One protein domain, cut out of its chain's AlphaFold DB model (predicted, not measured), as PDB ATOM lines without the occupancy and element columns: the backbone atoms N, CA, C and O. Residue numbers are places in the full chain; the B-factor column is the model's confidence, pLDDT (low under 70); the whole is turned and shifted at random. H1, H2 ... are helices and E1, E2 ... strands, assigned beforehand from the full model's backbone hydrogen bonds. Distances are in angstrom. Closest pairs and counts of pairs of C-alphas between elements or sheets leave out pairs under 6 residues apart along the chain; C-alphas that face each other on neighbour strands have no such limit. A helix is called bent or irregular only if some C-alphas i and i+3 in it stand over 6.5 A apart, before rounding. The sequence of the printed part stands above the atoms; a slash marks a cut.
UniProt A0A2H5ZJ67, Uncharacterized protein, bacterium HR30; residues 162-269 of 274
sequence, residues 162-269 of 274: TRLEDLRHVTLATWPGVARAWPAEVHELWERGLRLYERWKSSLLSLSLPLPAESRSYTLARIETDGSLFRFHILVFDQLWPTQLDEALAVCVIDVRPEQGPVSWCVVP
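This is residues 162 to 269 of the 274 residues of an uncharacterized protein of bacterium HR30 (UniProt A0A2H5ZJ67). A strongly twisted sheet of four strands, E2 to E5, curls round one long kinked helix, H2, which covers one face of it, while no named helix is on the other face. The short strand E1 lies near the E4 and E5 side of this body, and the short helix H1, the element farthest from the mean of the C-alphas, lies off the sheet beyond the first part of H2. The printed part has 108 residues, with two named helices and then five named strands along the chain, H1 H2 E1 E2 E3 E4 E5; the sheet has the order E2, E3, E4, E5, all antiparallel. The class is mixed, helices and strands, and the whole is compact, with a radius of gyration of the C-alphas of 13.5 A and spans of 37 by 34 by 21 A.

In the sheet, E2 is residues 217 to 225, 24.9 A from first to last C-alpha, and it begins with C-alpha 217 at (-11.651, -41.518, -50.733). E3 is residues 230 to 237, 22.8 A long, and E4 is residues 250 to 257, 22.9 A long. E5 is residues 261 to 268, 21.0 A long; it bends by 55 degrees at residue 264 and ends with C-alpha 268 at (-20.112, -29.009, -56.559). H2 is residues 184 to 205, 28.6 A from C-alpha 184 at (-19.972, -25.090, -27.630) to C-alpha 205. It is irregular, with C-alphas 199 and 202 at 8.1 A from each other, and has a kink of 65 degrees near residue 199. H1 is residues 176 to 180, and E1 is residues 208 to 211.

The strands E2, E3, E4 and E5 form a meander, each strand the antiparallel neighbour of the one before, and each two in succession make a hairpin. E2 and E3 run at 157 degrees between their directions, with N 219 and O 235 within hydrogen-bond range at 3.0 A and N 231 and O 224 at 2.8 A. E3 and E4 also stand at 157 degrees, with N 234 and O 252 at 2.8 A and N 256 and O 230 at 2.7 A. E4 and E5 stand at 160 degrees, with N 253 and O 266 at 2.9 A. E2 and E5 are the edge strands and are apart. H2 is on the sheet, which gives two layers, a helix on one face of a sheet. Its closest C-alphas to E2 are those of Trp 190 and Ile 223, 6.2 A apart, and to E5 those of Trp 200 and Gly 261, also 6.2 A. H2 and E4 are near each other, with 9 pairs of C-alphas within 10 A. E1 pairs with no named strand, but residues 162 to 163 pair antiparallel with its residues 208 to 209; its closest C-alphas to E5 are those of Pro 210 and Val 267, 7.1 A. Residues 168 to 169 pair parallel with residues 217 to 218 of E2. H1 is not on the sheet; it is close to H2 but not clearly touching, the closest C-alphas being those of Ala 179 and His 187, 6.9 A. In H1 every O i to N i+4 pair is within hydrogen-bond range; in H2, 16 of 18 are.

The C-alphas farthest apart are those of Ala 184 and Ala 213, 38.5 A. The printed part has no cut. The link E3 to E4, of 12 residues, is long; the other links between named elements are tight. Residues 162 to 175 form another long stretch with no named element. The mean pLDDT of the printed part is 84.5, and residues 172 to 182 are under 70, among them H1, with a mean of 50.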
ATOM      1  N   THR A 162     -21.204 -43.073 -59.104       89.06
ATOM      2  CA  THR A 162     -20.409 -43.790 -58.106       89.06
ATOM      3  C   THR A 162     -21.072 -43.624 -56.755       89.06
ATOM      4  O   THR A 162     -21.625 -42.562 -56.453       89.06
ATOM      5  N   ARG A 163     -21.039 -44.667 -55.929       93.94
ATOM      6  CA  ARG A 163     -21.561 -44.587 -54.570       93.94
ATOM      7  C   ARG A 163     -20.442 -44.236 -53.607       93.94
ATOM      8  O   ARG A 163     -19.303 -44.659 -53.779       93.94
ATOM      9  N   LEU A 164     -20.759 -43.493 -52.551       93.00
ATOM     10  CA  LEU A 164     -19.762 -43.176 -51.522       93.00
ATOM     11  C   LEU A 164     -19.294 -44.437 -50.779       93.00
ATOM     12  O   LEU A 164     -18.161 -44.467 -50.312       93.00
ATOM     13  N   GLU A 165     -20.126 -45.484 -50.698       95.56
ATOM     14  CA  GLU A 165     -19.732 -46.789 -50.136       95.56
ATOM     15  C   GLU A 165     -18.619 -47.499 -50.928       95.56
ATOM     16  O   GLU A 165     -17.911 -48.325 -50.351       95.56
ATOM     17  N   ASP A 166     -18.425 -47.151 -52.205       94.19
ATOM     18  CA  ASP A 166     -17.347 -47.693 -53.044       94.19
ATOM     19  C   ASP A 166     -15.997 -47.000 -52.774       94.19
ATOM     20  O   ASP A 166     -14.934 -47.502 -53.153       94.19
ATOM     21  N   LEU A 167     -16.023 -45.839 -52.114       93.75
ATOM     22  CA  LEU A 167     -14.846 -45.046 -51.781       93.75
ATOM     23  C   LEU A 167     -14.328 -45.382 -50.380       93.75
ATOM     24  O   LEU A 167     -15.065 -45.771 -49.471       93.75
ATOM     25  N   ARG A 168     -13.032 -45.159 -50.150       92.88
ATOM     26  CA  ARG A 168     -12.463 -45.317 -48.813       92.88
ATOM     27  C   ARG A 168     -12.902 -44.168 -47.910       92.88
ATOM     28  O   ARG A 168     -12.528 -43.023 -48.140       92.88
ATOM     29  N   HIS A 169     -13.606 -44.479 -46.826       91.44
ATOM     30  CA  HIS A 169     -13.802 -43.499 -45.763       91.44
ATOM     31  C   HIS A 169     -12.456 -43.186 -45.110       91.44
ATOM     32  O   HIS A 169     -11.785 -44.079 -44.578       91.44
ATOM     33  N   VAL A 170     -12.069 -41.919 -45.149       87.00
ATOM     34  CA  VAL A 170     -10.895 -41.410 -44.456       87.00
ATOM     35  C   VAL A 170     -11.359 -40.484 -43.357       87.00
ATOM     36  O   VAL A 170     -12.057 -39.503 -43.578       87.00
ATOM     37  N   THR A 171     -10.942 -40.791 -42.139       77.25
ATOM     38  CA  THR A 171     -10.943 -39.790 -41.088       77.25
ATOM     39  C   THR A 171      -9.703 -38.954 -41.336       77.25
ATOM     40  O   THR A 171      -8.602 -39.379 -40.984       77.25
ATOM     41  N   LEU A 172      -9.859 -37.793 -41.978       63.75
ATOM     42  CA  LEU A 172      -8.814 -36.772 -41.925       63.75
ATOM     43  C   LEU A 172      -8.544 -36.547 -40.448       63.75
ATOM     44  O   LEU A 172      -9.466 -36.099 -39.772       63.75
ATOM     45  N   ALA A 173      -7.374 -36.992 -39.964       49.16
ATOM     46  CA  ALA A 173      -7.035 -37.138 -38.551       49.16
ATOM     47  C   ALA A 173      -7.647 -35.978 -37.769       49.16
ATOM     48  O   ALA A 173      -7.197 -34.835 -37.842       49.16
ATOM     49  N   THR A 174      -8.786 -36.277 -37.155       48.28
ATOM     50  CA  THR A 174      -9.822 -35.298 -36.845       48.28
ATOM     51  C   THR A 174      -9.290 -34.375 -35.803       48.28
ATOM     52  O   THR A 174      -9.346 -34.770 -34.649       48.28
ATOM     53  N   TRP A 175      -8.807 -33.196 -36.204       52.03
ATOM     54  CA  TRP A 175      -9.157 -31.932 -35.568       52.03
ATOM     55  C   TRP A 175      -9.293 -31.970 -34.034       52.03
ATOM     56  O   TRP A 175     -10.171 -31.286 -33.520       52.03
ATOM     57  N   PRO A 176      -8.481 -32.691 -33.226       41.78
ATOM     58  CA  PRO A 176      -8.810 -32.816 -31.810       41.78
ATOM     59  C   PRO A 176      -8.520 -31.475 -31.139       41.78
ATOM     60  O   PRO A 176      -9.193 -31.083 -30.197       41.78
ATOM     61  N   GLY A 177      -7.536 -30.744 -31.677       44.34
ATOM     62  CA  GLY A 177      -7.258 -29.359 -31.329       44.34
ATOM     63  C   GLY A 177      -8.282 -28.367 -31.886       44.34
ATOM     64  O   GLY A 177      -8.601 -27.410 -31.196       44.34
ATOM     65  N   VAL A 178      -8.835 -28.600 -33.084       50.72
ATOM     66  CA  VAL A 178      -9.784 -27.668 -33.730       50.72
ATOM     67  C   VAL A 178     -11.192 -27.817 -33.142       50.72
ATOM     68  O   VAL A 178     -11.794 -26.817 -32.777       50.72
ATOM     69  N   ALA A 179     -11.669 -29.047 -32.927       52.94
ATOM     70  CA  ALA A 179     -12.943 -29.328 -32.268       52.94
ATOM     71  C   ALA A 179     -12.965 -28.855 -30.807       52.94
ATOM     72  O   ALA A 179     -13.990 -28.376 -30.336       52.94
ATOM     73  N   ARG A 180     -11.827 -28.919 -30.096       57.97
ATOM     74  CA  ARG A 180     -11.687 -28.321 -28.754       57.97
ATOM     75  C   ARG A 180     -11.740 -26.795 -28.762       57.97
ATOM     76  O   ARG A 180     -12.071 -26.210 -27.739       57.97
ATOM     77  N   ALA A 181     -11.371 -26.166 -29.875       62.50
ATOM     78  CA  ALA A 181     -11.409 -24.718 -30.044       62.50
ATOM     79  C   ALA A 181     -12.751 -24.221 -30.607       62.50
ATOM     80  O   ALA A 181     -12.938 -23.012 -30.753       62.50
ATOM     81  N   TRP A 182     -13.678 -25.125 -30.941       69.19
ATOM     82  CA  TRP A 182     -14.998 -24.737 -31.412       69.19
ATOM     83  C   TRP A 182     -15.846 -24.142 -30.292       69.19
ATOM     84  O   TRP A 182     -15.794 -24.616 -29.155       69.19
ATOM     85  N   PRO A 183     -16.681 -23.139 -30.612       75.62
ATOM     86  CA  PRO A 183     -17.765 -22.742 -29.728       75.62
ATOM     87  C   PRO A 183     -18.632 -23.955 -29.361       75.62
ATOM     88  O   PRO A 183     -18.853 -24.838 -30.193       75.62
ATOM     89  N   ALA A 184     -19.154 -23.980 -28.131       78.38
ATOM     90  CA  ALA A 184     -19.972 -25.090 -27.630       78.38
ATOM     91  C   ALA A 184     -21.162 -25.408 -28.555       78.38
ATOM     92  O   ALA A 184     -21.427 -26.568 -28.848       78.38
ATOM     93  N   GLU A 185     -21.801 -24.376 -29.103       75.94
ATOM     94  CA  GLU A 185     -22.922 -24.483 -30.046       75.94
ATOM     95  C   GLU A 185     -22.547 -25.255 -31.323       75.94
ATOM     96  O   GLU A 185     -23.308 -26.092 -31.813       75.94
ATOM     97  N   VAL A 186     -21.343 -25.013 -31.852       76.56
ATOM     98  CA  VAL A 186     -20.822 -25.700 -33.043       76.56
ATOM     99  C   VAL A 186     -20.506 -27.158 -32.716       76.56
ATOM    100  O   VAL A 186     -20.795 -28.050 -33.514       76.56
ATOM    101  N   HIS A 187     -19.957 -27.413 -31.528       77.62
ATOM    102  CA  HIS A 187     -19.681 -28.765 -31.057       77.62
ATOM    103  C   HIS A 187     -20.969 -29.584 -30.880       77.62
ATOM    104  O   HIS A 187     -21.063 -30.704 -31.382       77.62
ATOM    105  N   GLU A 188     -21.992 -29.023 -30.232       83.44
ATOM    106  CA  GLU A 188     -23.300 -29.668 -30.066       83.44
ATOM    107  C   GLU A 188     -23.971 -29.971 -31.411       83.44
ATOM    108  O   GLU A 188     -24.508 -31.068 -31.610       83.44
ATOM    109  N   LEU A 189     -23.909 -29.026 -32.357       83.44
ATOM    110  CA  LEU A 189     -24.407 -29.229 -33.715       83.44
ATOM    111  C   LEU A 189     -23.675 -30.383 -34.407       83.44
ATOM    112  O   LEU A 189     -24.322 -31.253 -34.996       83.44
ATOM    113  N   TRP A 190     -22.345 -30.408 -34.316       86.06
ATOM    114  CA  TRP A 190     -21.521 -31.460 -34.899       86.06
ATOM    115  C   TRP A 190     -21.858 -32.832 -34.315       86.06
ATOM    116  O   TRP A 190     -22.103 -33.776 -35.064       86.06
ATOM    117  N   GLU A 191     -21.959 -32.956 -32.992       87.56
ATOM    118  CA  GLU A 191     -22.332 -34.216 -32.346       87.56
ATOM    119  C   GLU A 191     -23.732 -34.695 -32.742       87.56
ATOM    120  O   GLU A 191     -23.940 -35.878 -33.034       87.56
ATOM    121  N   ARG A 192     -24.716 -33.789 -32.746       90.38
ATOM    122  CA  ARG A 192     -26.088 -34.110 -33.156       90.38
ATOM    123  C   ARG A 192     -26.126 -34.545 -34.616       90.38
ATOM    124  O   ARG A 192     -26.791 -35.530 -34.940       90.38
ATOM    125  N   GLY A 193     -25.392 -33.842 -35.468       89.88
ATOM    126  CA  GLY A 193     -25.229 -34.168 -36.872       89.88
ATOM    127  C   GLY A 193     -24.552 -35.516 -37.095       89.88
ATOM    128  O   GLY A 193     -25.046 -36.300 -37.893       89.88
ATOM    129  N   LEU A 194     -23.492 -35.835 -36.351       91.00
ATOM    130  CA  LEU A 194     -22.812 -37.132 -36.414       91.00
ATOM    131  C   LEU A 194     -23.735 -38.285 -36.026       91.00
ATOM    132  O   LEU A 194     -23.776 -39.298 -36.721       91.00
ATOM    133  N   ARG A 195     -24.518 -38.135 -34.949       94.38
ATOM    134  CA  ARG A 195     -25.526 -39.141 -34.569       94.38
ATOM    135  C   ARG A 195     -26.538 -39.363 -35.691       94.38
ATOM    136  O   ARG A 195     -26.919 -40.500 -35.965       94.38
ATOM    137  N   LEU A 196     -26.961 -38.286 -36.351       94.44
ATOM    138  CA  LEU A 196     -27.890 -38.369 -37.472       94.44
ATOM    139  C   LEU A 196     -27.246 -38.983 -38.724       94.44
ATOM    140  O   LEU A 196     -27.882 -39.792 -39.396       94.44
ATOM    141  N   TYR A 197     -25.992 -38.636 -39.011       93.38
ATOM    142  CA  TYR A 197     -25.205 -39.218 -40.090       93.38
ATOM    143  C   TYR A 197     -25.067 -40.728 -39.900       93.38
ATOM    144  O   TYR A 197     -25.378 -41.478 -40.816       93.38
ATOM    145  N   GLU A 198     -24.701 -41.193 -38.702       94.38
ATOM    146  CA  GLU A 198     -24.599 -42.627 -38.409       94.38
ATOM    147  C   GLU A 198     -25.959 -43.338 -38.507       94.38
ATOM    148  O   GLU A 198     -26.030 -44.430 -39.069       94.38
ATOM    149  N   ARG A 199     -27.060 -42.704 -38.066       96.38
ATOM    150  CA  ARG A 199     -28.428 -43.239 -38.249       96.38
ATOM    151  C   ARG A 199     -28.764 -43.477 -39.724       96.38
ATOM    152  O   ARG A 199     -29.390 -44.484 -40.041       96.38
ATOM    153  N   TRP A 200     -28.370 -42.562 -40.610       96.12
ATOM    154  CA  TRP A 200     -28.711 -42.598 -42.040       96.12
ATOM    155  C   TRP A 200     -27.568 -43.064 -42.946       96.12
ATOM    156  O   TRP A 200     -27.695 -43.016 -44.169       96.12
ATOM    157  N   LYS A 201     -26.466 -43.548 -42.373       94.00
ATOM    158  CA  LYS A 201     -25.212 -43.825 -43.081       94.00
ATOM    159  C   LYS A 201     -25.390 -44.742 -44.279       94.00
ATOM    160  O   LYS A 201     -24.945 -44.405 -45.365       94.00
ATOM    161  N   SER A 202     -26.087 -45.863 -44.123       95.50
ATOM    162  CA  SER A 202     -26.331 -46.790 -45.236       95.50
ATOM    163  C   SER A 202     -27.101 -46.133 -46.389       95.50
ATOM    164  O   SER A 202     -26.781 -46.345 -47.554       95.50
ATOM    165  N   SER A 203     -28.091 -45.292 -46.078       95.88
ATOM    166  CA  SER A 203     -28.871 -44.564 -47.085       95.88
ATOM    167  C   SER A 203     -28.053 -43.470 -47.761       95.88
ATOM    168  O   SER A 203     -28.177 -43.283 -48.962       95.88
ATOM    169  N   LEU A 204     -27.201 -42.770 -47.009       93.88
ATOM    170  CA  LEU A 204     -26.313 -41.737 -47.541       93.88
ATOM    171  C   LEU A 204     -25.238 -42.326 -48.452       93.88
ATOM    172  O   LEU A 204     -24.985 -41.792 -49.527       93.88
ATOM    173  N   LEU A 205     -24.615 -43.428 -48.030       94.38
ATOM    174  CA  LEU A 205     -23.484 -44.007 -48.746       94.38
ATOM    175  C   LEU A 205     -23.890 -44.770 -50.012       94.38
ATOM    176  O   LEU A 205     -23.083 -44.867 -50.932       94.38
ATOM    177  N   SER A 206     -25.138 -45.242 -50.084       94.69
ATOM    178  CA  SER A 206     -25.691 -45.924 -51.262       94.69
ATOM    179  C   SER A 206     -26.222 -44.975 -52.344       94.69
ATOM    180  O   SER A 206     -26.619 -45.438 -53.419       94.69
ATOM    181  N   LEU A 207     -26.227 -43.655 -52.100       90.94
ATOM    182  CA  LEU A 207     -26.592 -42.667 -53.115       90.94
ATOM    183  C   LEU A 207     -25.619 -42.748 -54.292       90.94
ATOM    184  O   LEU A 207     -24.406 -42.656 -54.127       90.94
ATOM    185  N   SER A 208     -26.176 -42.894 -55.492       91.75
ATOM    186  CA  SER A 208     -25.425 -42.833 -56.740       91.75
ATOM    187  C   SER A 208     -25.201 -41.372 -57.116       91.75
ATOM    188  O   SER A 208     -26.150 -40.693 -57.511       91.75
ATOM    189  N   LEU A 209     -23.963 -40.897 -56.993       90.31
ATOM    190  CA  LEU A 209     -23.580 -39.505 -57.217       90.31
ATOM    191  C   LEU A 209     -22.675 -39.391 -58.457       90.31
ATOM    192  O   LEU A 209     -21.856 -40.282 -58.692       90.31
ATOM    193  N   PRO A 210     -22.776 -38.304 -59.243       89.00
ATOM    194  CA  PRO A 210     -21.912 -38.065 -60.400       89.00
ATOM    195  C   PRO A 210     -20.532 -37.570 -59.937       89.00
ATOM    196  O   PRO A 210     -20.204 -36.390 -60.053       89.00
ATOM    197  N   LEU A 211     -19.741 -38.461 -59.341       87.94
ATOM    198  CA  LEU A 211     -18.419 -38.129 -58.811       87.94
ATOM    199  C   LEU A 211     -17.370 -38.085 -59.934       87.94
ATOM    200  O   LEU A 211     -17.523 -38.769 -60.952       87.94
ATOM    201  N   PRO A 212     -16.272 -37.327 -59.758       85.94
ATOM    202  CA  PRO A 212     -15.120 -37.412 -60.650       85.94
ATOM    203  C   PRO A 212     -14.630 -38.862 -60.771       85.94
ATOM    204  O   PRO A 212     -14.510 -39.557 -59.761       85.94
ATOM    205  N   ALA A 213     -14.316 -39.317 -61.988       84.94
ATOM    206  CA  ALA A 213     -13.949 -40.714 -62.259       84.94
ATOM    207  C   ALA A 213     -12.727 -41.212 -61.459       84.94
ATOM    208  O   ALA A 213     -12.578 -42.408 -61.226       84.94
ATOM    209  N   GLU A 214     -11.860 -40.298 -61.023       85.81
ATOM    210  CA  GLU A 214     -10.634 -40.606 -60.283       85.81
ATOM    211  C   GLU A 214     -10.832 -40.658 -58.761       85.81
ATOM    212  O   GLU A 214      -9.865 -40.865 -58.034       85.81
ATOM    213  N   SER A 215     -12.064 -40.498 -58.267       90.62
ATOM    214  CA  SER A 215     -12.376 -40.492 -56.832       90.62
ATOM    215  C   SER A 215     -11.973 -41.801 -56.147       90.62
ATOM    216  O   SER A 215     -12.297 -42.890 -56.619       90.62
ATOM    217  N   ARG A 216     -11.300 -41.709 -54.995       90.75
ATOM    218  CA  ARG A 216     -10.827 -42.871 -54.215       90.75
ATOM    219  C   ARG A 216     -11.181 -42.831 -52.740       90.75
ATOM    220  O   ARG A 216     -11.298 -43.892 -52.124       90.75
ATOM    221  N   SER A 217     -11.316 -41.649 -52.150       93.62
ATOM    222  CA  SER A 217     -11.651 -41.518 -50.733       93.62
ATOM    223  C   SER A 217     -12.611 -40.369 -50.462       93.62
ATOM    224  O   SER A 217     -12.825 -39.506 -51.314       93.62
ATOM    225  N   TYR A 218     -13.216 -40.385 -49.275       93.94
ATOM    226  CA  TYR A 218     -14.132 -39.342 -48.831       93.94
ATOM    227  C   TYR A 218     -14.071 -39.116 -47.316       93.94
ATOM    228  O   TYR A 218     -13.725 -40.022 -46.552       93.94
ATOM    229  N   THR A 219     -14.474 -37.924 -46.874       90.44
ATOM    230  CA  THR A 219     -14.609 -37.566 -45.451       90.44
ATOM    231  C   THR A 219     -15.808 -36.649 -45.219       90.44
ATOM    232  O   THR A 219     -16.138 -35.819 -46.068       90.44
ATOM    233  N   LEU A 220     -16.446 -36.758 -44.051       89.38
ATOM    234  CA  LEU A 220     -17.419 -35.765 -43.593       89.38
ATOM    235  C   LEU A 220     -16.663 -34.545 -43.058       89.38
ATOM    236  O   LEU A 220     -15.954 -34.646 -42.059       89.38
ATOM    237  N   ALA A 221     -16.825 -33.394 -43.707       84.00
ATOM    238  CA  ALA A 221     -16.075 -32.187 -43.367       84.00
ATOM    239  C   ALA A 221     -16.891 -31.166 -42.574       84.00
ATOM    240  O   ALA A 221     -16.355 -30.499 -41.691       84.00
ATOM    241  N   ARG A 222     -18.186 -31.020 -42.882       81.88
ATOM    242  CA  ARG A 222     -19.038 -29.996 -42.264       81.88
ATOM    243  C   ARG A 222     -20.481 -30.456 -42.126       81.88
ATOM    244  O   ARG A 222     -20.985 -31.220 -42.950       81.88
ATOM    245  N   ILE A 223     -21.134 -29.945 -41.087       84.75
ATOM    246  CA  ILE A 223     -22.560 -30.119 -40.835       84.75
ATOM    247  C   ILE A 223     -23.178 -28.737 -40.641       84.75
ATOM    248  O   ILE A 223     -22.696 -27.949 -39.828       84.75
ATOM    249  N   GLU A 224     -24.247 -28.458 -41.375       85.81
ATOM    250  CA  GLU A 224     -25.075 -27.266 -41.207       85.81
ATOM    251  C   GLU A 224     -26.509 -27.672 -40.848       85.81
ATOM    252  O   GLU A 224     -26.936 -28.806 -41.078       85.81
ATOM    253  N   THR A 225     -27.272 -26.741 -40.282       85.31
ATOM    254  CA  THR A 225     -28.710 -26.915 -40.075       85.31
ATOM    255  C   THR A 225     -29.431 -25.582 -40.204       85.31
ATOM    256  O   THR A 225     -28.906 -24.548 -39.795       85.31
ATOM    257  N   ASP A 226     -30.647 -25.625 -40.738       79.81
ATOM    258  CA  ASP A 226     -31.603 -24.511 -40.724       79.81
ATOM    259  C   ASP A 226     -32.744 -24.740 -39.708       79.81
ATOM    260  O   ASP A 226     -33.749 -24.034 -39.705       79.81
ATOM    261  N   GLY A 227     -32.606 -25.765 -38.855       79.75
ATOM    262  CA  GLY A 227     -33.611 -26.228 -37.897       79.75
ATOM    263  C   GLY A 227     -34.549 -27.311 -38.440       79.75
ATOM    264  O   GLY A 227     -34.945 -28.199 -37.684       79.75
ATOM    265  N   SER A 228     -34.861 -27.292 -39.737       83.62
ATOM    266  CA  SER A 228     -35.759 -28.257 -40.388       83.62
ATOM    267  C   SER A 228     -35.014 -29.420 -41.054       83.62
ATOM    268  O   SER A 228     -35.509 -30.553 -41.080       83.62
ATOM    269  N   LEU A 229     -33.804 -29.155 -41.547       87.31
ATOM    270  CA  LEU A 229     -32.919 -30.121 -42.188       87.31
ATOM    271  C   LEU A 229     -31.489 -30.020 -41.651       87.31
ATOM    272  O   LEU A 229     -31.057 -29.006 -41.099       87.31
ATOM    273  N   PHE A 230     -30.765 -31.119 -41.812       89.50
ATOM    274  CA  PHE A 230     -29.324 -31.207 -41.647       89.50
ATOM    275  C   PHE A 230     -28.692 -31.276 -43.022       89.50
ATOM    276  O   PHE A 230     -29.123 -32.073 -43.850       89.50
ATOM    277  N   ARG A 231     -27.656 -30.482 -43.249       89.19
ATOM    278  CA  ARG A 231     -26.881 -30.512 -44.482       89.19
ATOM    279  C   ARG A 231     -25.491 -31.044 -44.193       89.19
ATOM    280  O   ARG A 231     -24.750 -30.474 -43.393       89.19
ATOM    281  N   PHE A 232     -25.146 -32.144 -44.847       91.12
ATOM    282  CA  PHE A 232     -23.841 -32.780 -44.751       91.12
ATOM    283  C   PHE A 232     -22.978 -32.378 -45.940       91.12
ATOM    284  O   PHE A 232     -23.394 -32.537 -47.085       91.12
ATOM    285  N   HIS A 233     -21.772 -31.891 -45.662       88.75
ATOM    286  CA  HIS A 233     -20.756 -31.618 -46.671       88.75
ATOM    287  C   HIS A 233     -19.699 -32.712 -46.606       88.75
ATOM    288  O   HIS A 233     -18.943 -32.812 -45.632       88.75
ATOM    289  N   ILE A 234     -19.663 -33.537 -47.643       91.81
ATOM    290  CA  ILE A 234     -18.738 -34.653 -47.790       91.81
ATOM    291  C   ILE A 234     -17.716 -34.277 -48.858       91.81
ATOM    292  O   ILE A 234     -18.082 -34.016 -50.002       91.81
ATOM    293  N   LEU A 235     -16.439 -34.241 -48.489       90.38
ATOM    294  CA  LEU A 235     -15.351 -33.999 -49.435       90.38
ATOM    295  C   LEU A 235     -14.927 -35.315 -50.069       90.38
ATOM    296  O   LEU A 235     -14.872 -36.340 -49.384       90.38
ATOM    297  N   VAL A 236     -14.613 -35.266 -51.360       91.81
ATOM    298  CA  VAL A 236     -14.170 -36.407 -52.163       91.81
ATOM    299  C   VAL A 236     -12.791 -36.108 -52.737       91.81
ATOM    300  O   VAL A 236     -12.547 -34.996 -53.196       91.81
ATOM    301  N   PHE A 237     -11.904 -37.100 -52.724       90.44
ATOM    302  CA  PHE A 237     -10.497 -36.967 -53.110       90.44
ATOM    303  C   PHE A 237     -10.105 -38.058 -54.112       90.44
ATOM    304  O   PHE A 237     -10.636 -39.171 -54.058       90.44
ATOM    305  N   ASP A 238      -9.132 -37.778 -54.976       90.62
ATOM    306  CA  ASP A 238      -8.431 -38.776 -55.805       90.62
ATOM    307  C   ASP A 238      -7.409 -39.604 -55.016       90.62
ATOM    308  O   ASP A 238      -7.037 -40.710 -55.411       90.62
ATOM    309  N   GLN A 239      -6.934 -39.093 -53.886       85.50
ATOM    310  CA  GLN A 239      -5.971 -39.772 -53.033       85.50
ATOM    311  C   GLN A 239      -6.664 -40.725 -52.056       85.50
ATOM    312  O   GLN A 239      -7.779 -40.489 -51.601       85.50
ATOM    313  N   LEU A 240      -5.983 -41.813 -51.679       84.19
ATOM    314  CA  LEU A 240      -6.464 -42.729 -50.630       84.19
ATOM    315  C   LEU A 240      -6.246 -42.188 -49.212       84.19
ATOM    316  O   LEU A 240      -6.872 -42.686 -48.280       84.19
ATOM    317  N   TRP A 241      -5.333 -41.227 -49.057       84.75
ATOM    318  CA  TRP A 241      -4.883 -40.686 -47.775       84.75
ATOM    319  C   TRP A 241      -4.632 -39.175 -47.892       84.75
ATOM    320  O   TRP A 241      -3.487 -38.749 -47.750       84.75
ATOM    321  N   PRO A 242      -5.673 -38.384 -48.207       79.88
ATOM    322  CA  PRO A 242      -5.544 -36.934 -48.305       79.88
ATOM    323  C   PRO A 242      -5.026 -36.348 -46.990       79.88
ATOM    324  O   PRO A 242      -5.324 -36.862 -45.904       79.88
ATOM    325  N   THR A 243      -4.242 -35.277 -47.093       74.69
ATOM    326  CA  THR A 243      -3.623 -34.629 -45.926       74.69
ATOM    327  C   THR A 243      -4.255 -33.287 -45.584       74.69
ATOM    328  O   THR A 243      -4.207 -32.873 -44.423       74.69
ATOM    329  N   GLN A 244      -4.890 -32.638 -46.561       75.12
ATOM    330  CA  GLN A 244      -5.482 -31.306 -46.436       75.12
ATOM    331  C   GLN A 244      -6.876 -31.251 -47.088       75.12
ATOM    332  O   GLN A 244      -7.263 -32.151 -47.833       75.12
ATOM    333  N   LEU A 245      -7.680 -30.231 -46.759       76.12
ATOM    334  CA  LEU A 245      -9.050 -30.095 -47.288       76.12
ATOM    335  C   LEU A 245      -9.092 -29.555 -48.720       76.12
ATOM    336  O   LEU A 245     -10.005 -29.882 -49.471       76.12
ATOM    337  N   ASP A 246      -8.139 -28.700 -49.066       77.19
ATOM    338  CA  ASP A 246      -7.981 -28.080 -50.383       77.19
ATOM    339  C   ASP A 246      -7.582 -29.092 -51.468       77.19
ATOM    340  O   ASP A 246      -7.795 -28.836 -52.649       77.19
ATOM    341  N   GLU A 247      -7.103 -30.273 -51.073       81.62
ATOM    342  CA  GLU A 247      -6.903 -31.434 -51.950       81.62
ATOM    343  C   GLU A 247      -8.224 -32.081 -52.418       81.62
ATOM    344  O   GLU A 247      -8.205 -33.009 -53.227       81.62
ATOM    345  N   ALA A 248      -9.383 -31.653 -51.899       85.00
ATOM    346  CA  ALA A 248     -10.671 -32.197 -52.316       85.00
ATOM    347  C   ALA A 248     -10.940 -31.895 -53.794       85.00
ATOM    348  O   ALA A 248     -10.864 -30.752 -54.222       85.00
ATOM    349  N   LEU A 249     -11.340 -32.907 -54.562       85.56
ATOM    350  CA  LEU A 249     -11.751 -32.759 -55.959       85.56
ATOM    351  C   LEU A 249     -13.184 -32.254 -56.110       85.56
ATOM    352  O   LEU A 249     -13.525 -31.616 -57.105       85.56
ATOM    353  N   ALA A 250     -14.045 -32.597 -55.156       86.56
ATOM    354  CA  ALA A 250     -15.457 -32.257 -55.178       86.56
ATOM    355  C   ALA A 250     -16.037 -32.227 -53.763       86.56
ATOM    356  O   ALA A 250     -15.527 -32.869 -52.839       86.56
ATOM    357  N   VAL A 251     -17.156 -31.521 -53.621       87.44
ATOM    358  CA  VAL A 251     -17.972 -31.501 -52.408       87.44
ATOM    359  C   VAL A 251     -19.351 -32.054 -52.737       87.44
ATOM    360  O   VAL A 251     -20.084 -31.498 -53.554       87.44
ATOM    361  N   CYS A 252     -19.716 -33.147 -52.079       89.50
ATOM    362  CA  CYS A 252     -21.070 -33.675 -52.083       89.50
ATOM    363  C   CYS A 252     -21.844 -33.019 -50.945       89.50
ATOM    364  O   CYS A 252     -21.484 -33.160 -49.775       89.50
ATOM    365  N   VAL A 253     -22.909 -32.311 -51.287       89.50
ATOM    366  CA  VAL A 253     -23.801 -31.673 -50.324       89.50
ATOM    367  C   VAL A 253     -25.090 -32.475 -50.288       89.50
ATOM    368  O   VAL A 253     -25.736 -32.641 -51.322       89.50
ATOM    369  N   ILE A 254     -25.449 -33.000 -49.119       90.81
ATOM    370  CA  ILE A 254     -26.627 -33.856 -48.945       90.81
ATOM    371  C   ILE A 254     -27.506 -33.284 -47.840       90.81
ATOM    372  O   ILE A 254     -27.068 -33.154 -46.697       90.81
ATOM    373  N   ASP A 255     -28.760 -32.999 -48.178       90.75
ATOM    374  CA  ASP A 255     -29.776 -32.567 -47.227       90.75
ATOM    375  C   ASP A 255     -30.522 -33.773 -46.670       90.75
ATOM    376  O   ASP A 255     -30.996 -34.648 -47.400       90.75
ATOM    377  N   VAL A 256     -30.657 -33.793 -45.350       93.25
ATOM    378  CA  VAL A 256     -31.250 -34.876 -44.578       93.25
ATOM    379  C   VAL A 256     -32.282 -34.308 -43.626       93.25
ATOM    380  O   VAL A 256     -31.994 -33.458 -42.784       93.25
ATOM    381  N   ARG A 257     -33.501 -34.832 -43.709       92.31
ATOM    382  CA  ARG A 257     -34.527 -34.578 -42.698       92.31
ATOM    383  C   ARG A 257     -34.416 -35.633 -41.602       92.31
ATOM    384  O   ARG A 257     -34.404 -36.818 -41.937       92.31
ATOM    385  N   PRO A 258     -34.407 -35.258 -40.310       92.38
ATOM    386  CA  PRO A 258     -34.182 -36.201 -39.213       92.38
ATOM    387  C   PRO A 258     -35.048 -37.466 -39.258       92.38
ATOM    388  O   PRO A 258     -34.544 -38.564 -39.018       92.38
ATOM    389  N   GLU A 259     -36.321 -37.305 -39.632       94.25
ATOM    390  CA  GLU A 259     -37.308 -38.390 -39.661       94.25
ATOM    391  C   GLU A 259     -37.468 -39.079 -41.021       94.25
ATOM    392  O   GLU A 259     -37.979 -40.192 -41.073       94.25
ATOM    393  N   GLN A 260     -37.052 -38.440 -42.119       91.69
ATOM    394  CA  GLN A 260     -37.291 -38.945 -43.484       91.69
ATOM    395  C   GLN A 260     -36.013 -39.458 -44.162       91.69
ATOM    396  O   GLN A 260     -36.105 -40.201 -45.134       91.69
ATOM    397  N   GLY A 261     -34.837 -39.088 -43.649       91.88
ATOM    398  CA  GLY A 261     -33.552 -39.423 -44.250       91.88
ATOM    399  C   GLY A 261     -33.138 -38.434 -45.344       91.88
ATOM    400  O   GLY A 261     -33.543 -37.265 -45.290       91.88
ATOM    401  N   PRO A 262     -32.276 -38.850 -46.290       90.94
ATOM    402  CA  PRO A 262     -31.801 -37.980 -47.361       90.94
ATOM    403  C   PRO A 262     -32.946 -37.576 -48.292       90.94
ATOM    404  O   PRO A 262     -33.697 -38.425 -48.766       90.94
ATOM    405  N   VAL A 263     -33.074 -36.275 -48.556       91.25
ATOM    406  CA  VAL A 263     -34.160 -35.709 -49.377       91.25
ATOM    407  C   VAL A 263     -33.670 -35.098 -50.683       91.25
ATOM    408  O   VAL A 263     -34.383 -35.140 -51.683       91.25
ATOM    409  N   SER A 264     -32.460 -34.547 -50.694       87.31
ATOM    410  CA  SER A 264     -31.865 -33.929 -51.876       87.31
ATOM    411  C   SER A 264     -30.348 -33.906 -51.759       87.31
ATOM    412  O   SER A 264     -29.797 -33.954 -50.660       87.31
ATOM    413  N   TRP A 265     -29.666 -33.846 -52.898       89.81
ATOM    414  CA  TRP A 265     -28.211 -33.806 -52.954       89.81
ATOM    415  C   TRP A 265     -27.727 -33.043 -54.187       89.81
ATOM    416  O   TRP A 265     -28.444 -32.932 -55.182       89.81
ATOM    417  N   CYS A 266     -26.498 -32.540 -54.125       84.81
ATOM    418  CA  CYS A 266     -25.768 -32.008 -55.271       84.81
ATOM    419  C   CYS A 266     -24.263 -32.259 -55.118       84.81
ATOM    420  O   CYS A 266     -23.752 -32.408 -54.008       84.81
ATOM    421  N   VAL A 267     -23.550 -32.268 -56.241       85.12
ATOM    422  CA  VAL A 267     -22.085 -32.290 -56.284       85.12
ATOM    423  C   VAL A 267     -21.624 -30.951 -56.849       85.12
ATOM    424  O   VAL A 267     -22.181 -30.472 -57.839       85.12
ATOM    425  N   VAL A 268     -20.661 -30.318 -56.182       80.88
ATOM    426  CA  VAL A 268     -20.112 -29.009 -56.559       80.88
ATOM    427  C   VAL A 268     -18.584 -29.025 -56.498       80.88
ATOM    428  O   VAL A 268     -18.016 -29.825 -55.746       80.88
ATOM    429  N   PRO A 269     -17.898 -28.163 -57.269       75.62
ATOM    430  CA  PRO A 269     -16.456 -28.004 -57.137       75.62
ATOM    431  C   PRO A 269     -16.074 -27.490 -55.736       75.62
ATOM    432  O   PRO A 269     -16.861 -26.778 -55.101       75.62
TER     433      PRO A 269